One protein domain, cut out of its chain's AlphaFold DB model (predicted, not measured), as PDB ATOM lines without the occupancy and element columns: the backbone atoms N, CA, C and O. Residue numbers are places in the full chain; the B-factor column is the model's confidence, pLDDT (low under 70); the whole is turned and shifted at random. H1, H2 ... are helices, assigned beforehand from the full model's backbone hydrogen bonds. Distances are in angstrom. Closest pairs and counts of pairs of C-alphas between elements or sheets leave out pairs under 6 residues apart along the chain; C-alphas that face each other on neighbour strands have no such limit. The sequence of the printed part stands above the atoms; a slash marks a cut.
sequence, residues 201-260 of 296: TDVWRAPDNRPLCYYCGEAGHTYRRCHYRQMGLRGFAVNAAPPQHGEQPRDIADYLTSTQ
ATOM      1  N   THR A 201       4.193 -34.341 -27.808       60.19
ATOM      2  CA  THR A 201       3.582 -35.116 -26.704       60.19
ATOM      3  C   THR A 201       4.493 -35.319 -25.503       60.19
ATOM      4  O   THR A 201       4.001 -35.551 -24.404       60.19
ATOM      5  N   ASP A 202       5.803 -35.280 -25.721       62.81
ATOM      6  CA  ASP A 202       6.813 -35.579 -24.712       62.81
ATOM      7  C   ASP A 202       7.340 -34.306 -24.054       62.81
ATOM      8  O   ASP A 202       7.669 -34.327 -22.874       62.81
ATOM      9  N   VAL A 203       7.319 -33.190 -24.792       67.50
ATOM     10  CA  VAL A 203       7.653 -31.847 -24.291       67.50
ATOM     11  C   VAL A 203       6.490 -31.214 -23.508       67.50
ATOM     12  O   VAL A 203       6.718 -30.460 -22.569       67.50
ATOM     13  N   TRP A 204       5.232 -31.504 -23.866       74.81
ATOM     14  CA  TRP A 204       4.045 -30.932 -23.209       74.81
ATOM     15  C   TRP A 204       3.521 -31.858 -22.104       74.81
ATOM     16  O   TRP A 204       2.475 -32.500 -22.252       74.81
ATOM     17  N   ARG A 205       4.260 -31.940 -20.993       72.12
ATOM     18  CA  ARG A 205       3.903 -32.743 -19.812       72.12
ATOM     19  C   ARG A 205       3.894 -31.903 -18.535       72.12
ATOM     20  O   ARG A 205       4.700 -30.993 -18.388       72.12
ATOM     21  N   ALA A 206       2.988 -32.244 -17.622       69.81
ATOM     22  CA  ALA A 206       3.018 -31.804 -16.227       69.81
ATOM     23  C   ALA A 206       4.226 -32.427 -15.485       69.81
ATOM     24  O   ALA A 206       4.789 -33.405 -15.991       69.81
ATOM     25  N   PRO A 207       4.570 -31.978 -14.258       69.31
ATOM     26  CA  PRO A 207       5.650 -32.576 -13.466       69.31
ATOM     27  C   PRO A 207       5.370 -34.057 -13.160       69.31
ATOM     28  O   PRO A 207       6.278 -34.882 -13.146       69.31
ATOM     29  N   ASP A 208       4.087 -34.418 -13.055       75.75
ATOM     30  CA  ASP A 208       3.578 -35.787 -12.891       75.75
ATOM     31  C   ASP A 208       3.662 -36.646 -14.178       75.75
ATOM     32  O   ASP A 208       2.954 -37.646 -14.312       75.75
ATOM     33  N   ASN A 209       4.426 -36.222 -15.192       70.75
ATOM     34  CA  ASN A 209       4.527 -36.812 -16.538       70.75
ATOM     35  C   ASN A 209       3.211 -36.915 -17.346       70.75
ATOM     36  O   ASN A 209       3.197 -37.440 -18.469       70.75
ATOM     37  N   ARG A 210       2.097 -36.389 -16.820       75.31
ATOM     38  CA  ARG A 210       0.781 -36.379 -17.479       75.31
ATOM     39  C   ARG A 210       0.800 -35.470 -18.715       75.31
ATOM     40  O   ARG A 210       1.303 -34.354 -18.614       75.31
ATOM     41  N   PRO A 211       0.234 -35.891 -19.862       75.62
ATOM     42  CA  PRO A 211       0.180 -35.047 -21.052       75.62
ATOM     43  C   PRO A 211      -0.716 -33.824 -20.814       75.62
ATOM     44  O   PRO A 211      -1.833 -33.953 -20.299       75.62
ATOM     45  N   LEU A 212      -0.224 -32.654 -21.221       81.69
ATOM     46  CA  LEU A 212      -0.977 -31.403 -21.233       81.69
ATOM     47  C   LEU A 212      -1.788 -31.275 -22.526       81.69
ATOM     48  O   LEU A 212      -1.380 -31.711 -23.607       81.69
ATOM     49  N   CYS A 213      -2.942 -30.626 -22.437       84.75
ATOM     50  CA  CYS A 213      -3.751 -30.307 -23.597       84.75
ATOM     51  C   CYS A 213      -3.119 -29.157 -24.394       84.75
ATOM     52  O   CYS A 213      -3.063 -28.025 -23.920       84.75
ATOM     53  N   TYR A 214      -2.756 -29.402 -25.659       79.62
ATOM     54  CA  TYR A 214      -2.225 -28.378 -26.581       79.62
ATOM     55  C   TYR A 214      -3.122 -27.152 -26.812       79.62
ATOM     56  O   TYR A 214      -2.712 -26.237 -27.517       79.62
ATOM     57  N   TYR A 215      -4.364 -27.174 -26.323       83.75
ATOM     58  CA  TYR A 215      -5.316 -26.086 -26.497       83.75
ATOM     59  C   TYR A 215      -5.399 -25.175 -25.273       83.75
ATOM     60  O   TYR A 215      -5.316 -23.965 -25.422       83.75
ATOM     61  N   CYS A 216      -5.548 -25.728 -24.068       84.69
ATOM     62  CA  CYS A 216      -5.755 -24.943 -22.845       84.69
ATOM     63  C   CYS A 216      -4.613 -25.041 -21.824       84.69
ATOM     64  O   CYS A 216      -4.682 -24.371 -20.804       84.69
ATOM     65  N   GLY A 217      -3.591 -25.871 -22.061       80.75
ATOM     66  CA  GLY A 217      -2.476 -26.088 -21.129       80.75
ATOM     67  C   GLY A 217      -2.780 -27.032 -19.960       80.75
ATOM     68  O   GLY A 217      -1.853 -27.516 -19.322       80.75
ATOM     69  N   GLU A 218      -4.046 -27.366 -19.694       82.50
ATOM     70  CA  GLU A 218      -4.423 -28.238 -18.573       82.50
ATOM     71  C   GLU A 218      -4.043 -29.712 -18.792       82.50
ATOM     72  O   GLU A 218      -4.120 -30.247 -19.902       82.50
ATOM     73  N   ALA A 219      -3.689 -30.400 -17.705       81.19
ATOM     74  CA  ALA A 219      -3.405 -31.831 -17.703       81.19
ATOM     75  C   ALA A 219      -4.683 -32.691 -17.776       81.19
ATOM     76  O   ALA A 219      -5.766 -32.289 -17.355       81.19
ATOM     77  N   GLY A 220      -4.540 -33.931 -18.254       79.50
ATOM     78  CA  GLY A 220      -5.575 -34.969 -18.123       79.50
ATOM     79  C   GLY A 220      -6.571 -35.075 -19.283       79.50
ATOM     80  O   GLY A 220      -7.384 -35.997 -19.298       79.50
ATOM     81  N   HIS A 221      -6.484 -34.210 -20.297       84.19
ATOM     82  CA  HIS A 221      -7.269 -34.350 -21.524       84.19
ATOM     83  C   HIS A 221      -6.473 -33.962 -22.778       84.19
ATOM     84  O   HIS A 221      -5.432 -33.316 -22.715       84.19
ATOM     85  N   THR A 222      -6.953 -34.385 -23.950       84.38
ATOM     86  CA  THR A 222      -6.299 -34.117 -25.242       84.38
ATOM     87  C   THR A 222      -7.037 -33.037 -26.027       84.38
ATOM     88  O   THR A 222      -8.223 -32.802 -25.804       84.38
ATOM     89  N   TYR A 223      -6.376 -32.442 -27.026       82.19
ATOM     90  CA  TYR A 223      -6.945 -31.410 -27.913       82.19
ATOM     91  C   TYR A 223      -8.360 -31.742 -28.440       82.19
ATOM     92  O   TYR A 223      -9.222 -30.868 -28.504       82.19
ATOM     93  N   ARG A 224      -8.634 -33.013 -28.784       82.19
ATOM     94  CA  ARG A 224      -9.955 -33.460 -29.275       82.19
ATOM     95  C   ARG A 224     -11.044 -33.471 -28.191       82.19
ATOM     96  O   ARG A 224     -12.214 -33.318 -28.520       82.19
ATOM     97  N   ARG A 225     -10.663 -33.664 -26.925       84.12
ATOM     98  CA  ARG A 225     -11.548 -33.753 -25.749       84.12
ATOM     99  C   ARG A 225     -11.517 -32.484 -24.878       84.12
ATOM    100  O   ARG A 225     -11.967 -32.523 -23.742       84.12
ATOM    101  N   CYS A 226     -10.983 -31.371 -25.387       87.38
ATOM    102  CA  CYS A 226     -10.932 -30.110 -24.649       87.38
ATOM    103  C   CYS A 226     -12.304 -29.432 -24.599       87.38
ATOM    104  O   CYS A 226     -12.880 -29.115 -25.642       87.38
ATOM    105  N   HIS A 227     -12.798 -29.170 -23.389       88.56
ATOM    106  CA  HIS A 227     -14.089 -28.523 -23.169       88.56
ATOM    107  C   HIS A 227     -14.105 -27.072 -23.679       88.56
ATOM    108  O   HIS A 227     -14.983 -26.706 -24.456       88.56
ATOM    109  N   TYR A 228     -13.077 -26.272 -23.374       86.94
ATOM    110  CA  TYR A 228     -12.976 -24.888 -23.863       86.94
ATOM    111  C   TYR A 228     -12.948 -24.795 -25.399       86.94
ATOM    112  O   TYR A 228     -13.529 -23.877 -25.973       86.94
ATOM    113  N   ARG A 229     -12.367 -25.798 -26.081       85.94
ATOM    114  CA  ARG A 229     -12.413 -25.916 -27.551       85.94
ATOM    115  C   ARG A 229     -13.825 -26.182 -28.071       85.94
ATOM    116  O   ARG A 229     -14.181 -25.680 -29.131       85.94
ATOM    117  N   GLN A 230     -14.615 -26.984 -27.358       86.38
ATOM    118  CA  GLN A 230     -16.018 -27.246 -27.705       86.38
ATOM    119  C   GLN A 230     -16.892 -26.002 -27.479       86.38
ATOM    120  O   GLN A 230     -17.822 -25.777 -28.246       86.38
ATOM    121  N   MET A 231     -16.549 -25.166 -26.492       83.88
ATOM    122  CA  MET A 231     -17.179 -23.859 -26.254       83.88
ATOM    123  C   MET A 231     -16.710 -22.749 -27.215       83.88
ATOM    124  O   MET A 231     -17.327 -21.692 -27.268       83.88
ATOM    125  N   GLY A 232     -15.639 -22.973 -27.986       85.31
ATOM    126  CA  GLY A 232     -15.116 -22.012 -28.965       85.31
ATOM    127  C   GLY A 232     -14.226 -20.896 -28.396       85.31
ATOM    128  O   GLY A 232     -13.908 -19.960 -29.128       85.31
ATOM    129  N   LEU A 233     -13.803 -20.992 -27.131       87.25
ATOM    130  CA  LEU A 233     -12.856 -20.058 -26.502       87.25
ATOM    131  C   LEU A 233     -11.456 -20.246 -27.091       87.25
ATOM    132  O   LEU A 233     -11.032 -21.385 -27.280       87.25
ATOM    133  N   ARG A 234     -10.705 -19.171 -27.364       84.81
ATOM    134  CA  ARG A 234      -9.384 -19.308 -28.000       84.81
ATOM    135  C   ARG A 234      -8.373 -19.950 -27.053       84.81
ATOM    136  O   ARG A 234      -8.118 -19.458 -25.959       84.81
ATOM    137  N   GLY A 235      -7.773 -21.038 -27.524       85.25
ATOM    138  CA  GLY A 235      -6.650 -21.701 -26.875       85.25
ATOM    139  C   GLY A 235      -5.281 -21.155 -27.298       85.25
ATOM    140  O   GLY A 235      -5.179 -20.229 -28.105       85.25
ATOM    141  N   PHE A 236      -4.222 -21.798 -26.809       83.12
ATOM    142  CA  PHE A 236      -2.856 -21.617 -27.298       83.12
ATOM    143  C   PHE A 236      -2.747 -21.907 -28.803       83.12
ATOM    144  O   PHE A 236      -3.436 -22.772 -29.356       83.12
ATOM    145  N   ALA A 237      -1.844 -21.193 -29.478       74.00
ATOM    146  CA  ALA A 237      -1.559 -21.425 -30.889       74.00
ATOM    147  C   ALA A 237      -0.921 -22.809 -31.108       74.00
ATOM    148  O   ALA A 237      -0.134 -23.291 -30.292       74.00
ATOM    149  N   VAL A 238      -1.190 -23.428 -32.262       69.38
ATOM    150  CA  VAL A 238      -0.662 -24.766 -32.612       69.38
ATOM    151  C   VAL A 238       0.875 -24.814 -32.567       69.38
ATOM    152  O   VAL A 238       1.439 -25.849 -32.209       69.38
ATOM    153  N   ASN A 239       1.532 -23.680 -32.824       68.50
ATOM    154  CA  ASN A 239       2.988 -23.522 -32.845       68.50
ATOM    155  C   ASN A 239       3.542 -22.767 -31.618       68.50
ATOM    156  O   ASN A 239       4.695 -22.351 -31.638       68.50
ATOM    157  N   ALA A 240       2.737 -22.553 -30.568       70.62
ATOM    158  CA  ALA A 240       3.218 -21.928 -29.337       70.62
ATOM    159  C   ALA A 240       4.297 -22.784 -28.648       70.62
ATOM    160  O   ALA A 240       4.322 -24.015 -28.793       70.62
ATOM    161  N   ALA A 241       5.152 -22.128 -27.860       70.94
ATOM    162  CA  ALA A 241       5.993 -22.794 -26.871       70.94
ATOM    163  C   ALA A 241       5.119 -23.508 -25.811       70.94
ATOM    164  O   ALA A 241       3.932 -23.185 -25.691       70.94
ATOM    165  N   PRO A 242       5.662 -24.483 -25.057       67.81
ATOM    166  CA  PRO A 242       4.957 -25.054 -23.914       67.81
ATOM    167  C   PRO A 242       4.586 -23.940 -22.920       67.81
ATOM    168  O   PRO A 242       5.473 -23.162 -22.562       67.81
ATOM    169  N   PRO A 243       3.316 -23.836 -22.491       72.50
ATOM    170  CA  PRO A 243       2.913 -22.861 -21.487       72.50
ATOM    171  C   PRO A 243       3.557 -23.189 -20.141       72.50
ATOM    172  O   PRO A 243       3.835 -24.356 -19.839       72.50
ATOM    173  N   GLN A 244       3.769 -22.169 -19.315       69.25
ATOM    174  CA  GLN A 244       4.209 -22.377 -17.941       69.25
ATOM    175  C   GLN A 244       3.114 -23.074 -17.119       69.25
ATOM    176  O   GLN A 244       1.928 -23.063 -17.457       69.25
ATOM    177  N   HIS A 245       3.499 -23.704 -16.011       64.25
ATOM    178  CA  HIS A 245       2.548 -24.391 -15.139       64.25
ATOM    179  C   HIS A 245       1.539 -23.394 -14.550       64.25
ATOM    180  O   HIS A 245       1.920 -22.472 -13.836       64.25
ATOM    181  N   GLY A 246       0.254 -23.587 -14.859       67.12
ATOM    182  CA  GLY A 246      -0.822 -22.666 -14.477       67.12
ATOM    183  C   GLY A 246      -1.051 -21.500 -15.448       67.12
ATOM    184  O   GLY A 246      -2.010 -20.755 -15.269       67.12
ATOM    185  N   GLU A 247      -0.240 -21.356 -16.501       74.94
ATOM    186  CA  GLU A 247      -0.500 -20.394 -17.572       74.94
ATOM    187  C   GLU A 247      -1.680 -20.875 -18.429       74.94
ATOM    188  O   GLU A 247      -1.678 -21.985 -18.967       74.94
ATOM    189  N   GLN A 248      -2.696 -20.022 -18.568       79.38
ATOM    190  CA  GLN A 248      -3.888 -20.286 -19.370       79.38
ATOM    191  C   GLN A 248      -4.044 -19.237 -20.483       79.38
ATOM    192  O   GLN A 248      -3.657 -18.080 -20.303       79.38
ATOM    193  N   PRO A 249      -4.655 -19.594 -21.628       84.81
ATOM    194  CA  PRO A 249      -5.007 -18.633 -22.671       84.81
ATOM    195  C   PRO A 249      -5.957 -17.557 -22.132       84.81
ATOM    196  O   PRO A 249      -6.881 -17.884 -21.388       84.81
ATOM    197  N   ARG A 250      -5.770 -16.294 -22.542       82.00
ATOM    198  CA  ARG A 250      -6.534 -15.138 -22.027       82.00
ATOM    199  C   ARG A 250      -8.050 -15.356 -22.082       82.00
ATOM    200  O   ARG A 250      -8.679 -15.347 -21.035       82.00
ATOM    201  N   ASP A 251      -8.601 -15.703 -23.248       82.75
ATOM    202  CA  ASP A 251     -10.035 -15.992 -23.425       82.75
ATOM    203  C   ASP A 251     -10.567 -17.083 -22.460       82.75
ATOM    204  O   ASP A 251     -11.743 -17.071 -22.097       82.75
ATOM    205  N   ILE A 252      -9.722 -18.035 -22.040       85.00
ATOM    206  CA  ILE A 252     -10.076 -19.100 -21.084       85.00
ATOM    207  C   ILE A 252      -9.989 -18.586 -19.640       85.00
ATOM    208  O   ILE A 252     -10.910 -18.824 -18.859       85.00
ATOM    209  N   ALA A 253      -8.938 -17.840 -19.297       84.44
ATOM    210  CA  ALA A 253      -8.786 -17.208 -17.986       84.44
ATOM    211  C   ALA A 253      -9.902 -16.177 -17.712       84.44
ATOM    212  O   ALA A 253     -10.478 -16.159 -16.622       84.44
ATOM    213  N   ASP A 254     -10.277 -15.382 -18.718       85.88
ATOM    214  CA  ASP A 254     -11.382 -14.420 -18.665       85.88
ATOM    215  C   ASP A 254     -12.729 -15.136 -18.470       85.88
ATOM    216  O   ASP A 254     -13.538 -14.739 -17.629       85.88
ATOM    217  N   TYR A 255     -12.958 -16.243 -19.189       85.25
ATOM    218  CA  TYR A 255     -14.150 -17.078 -19.022       85.25
ATOM    219  C   TYR A 255     -14.247 -17.680 -17.612       85.25
ATOM    220  O   TYR A 255     -15.311 -17.626 -16.989       85.25
ATOM    221  N   LEU A 256     -13.146 -18.220 -17.080       84.06
ATOM    222  CA  LEU A 256     -13.104 -18.772 -15.724       84.06
ATOM    223  C   LEU A 256     -13.273 -17.686 -14.658       84.06
ATOM    224  O   LEU A 256     -13.947 -17.928 -13.656       84.06
ATOM    225  N   THR A 257     -12.720 -16.493 -14.873       82.69
ATOM    226  CA  THR A 257     -12.883 -15.343 -13.971       82.69
ATOM    227  C   THR A 257     -14.333 -14.864 -13.963       82.69
ATOM    228  O   THR A 257     -14.926 -14.731 -12.896       82.69
ATOM    229  N   SER A 258     -14.951 -14.701 -15.135       78.06
ATOM    230  CA  SER A 258     -16.365 -14.323 -15.275       78.06
ATOM    231  C   SER A 258     -17.312 -15.368 -14.666       78.06
ATOM    232  O   SER A 258     -18.246 -15.027 -13.942       78.06
ATOM    233  N   THR A 259     -17.022 -16.659 -14.862       72.88
ATOM    234  CA  THR A 259     -17.804 -17.767 -14.284       72.88
ATOM    235  C   THR A 259     -17.681 -17.832 -12.757       72.88
ATOM    236  O   THR A 259     -18.658 -18.154 -12.084       72.88
ATOM    237  N   GLN A 260     -16.518 -17.488 -12.192       68.44
ATOM    238  CA  GLN A 260     -16.314 -17.403 -10.738       68.44
ATOM    239  C   GLN A 260     -16.899 -16.123 -10.120       68.44
ATOM    240  O   GLN A 260     -17.372 -16.157  -8.986       68.44
TER     241      GLN A 260
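Overview. This is residues 201 to 260 of the 296 residues of the protein "Tick transposon" of Rhipicephalus zambeziensis (UniProt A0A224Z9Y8). What shape is this? It has little regular structure: two winding stretches, residues 201 to 226 and 232 to 249, make most of an elongated model, and helices H1 and H2 lie towards the end of its long axis away from Thr 201. What is it made of? The printed part has 60 residues, with two named helices, H1 then H2, and no named strand; the class is all helix, though named elements hold only 16 residues. It is compact, with a radius of gyration of the C-alphas of 11.1 A, and spans 32 by 20 by 20 A.

Arrangement. How do H1, residues 227 to 231, and H2, residues 250 to 260, stand? They are close but not clearly touching; their closest C-alphas, those of Tyr 228 and Ile 252, are 7.0 A apart. What do the backbones show? In H1 and H2 every O i to N i+4 pair is within hydrogen-bond range.

Along the chain. Where does H1 begin? C-alpha 227 is at (-14.089, -28.523, -23.169), and H1 is 6.4 A long from first to last C-alpha. Where does H2 end? C-alpha 260 is at (-16.314, -17.403, -10.738), and H2 is 15.1 A long from first to last C-alpha.

Size, cuts and confidence. How large is it? The two C-alphas farthest apart, those of Asp 202 and Ser 258, are 32.8 A apart. Is anything cut or long? The printed part has no cut, and the link from H1 to H2, 18 residues, is long. Where is confidence low? pLDDT is under 70 at residues 201 to 203, 206 to 207, 238 to 239, 242, 244 to 246 and 260.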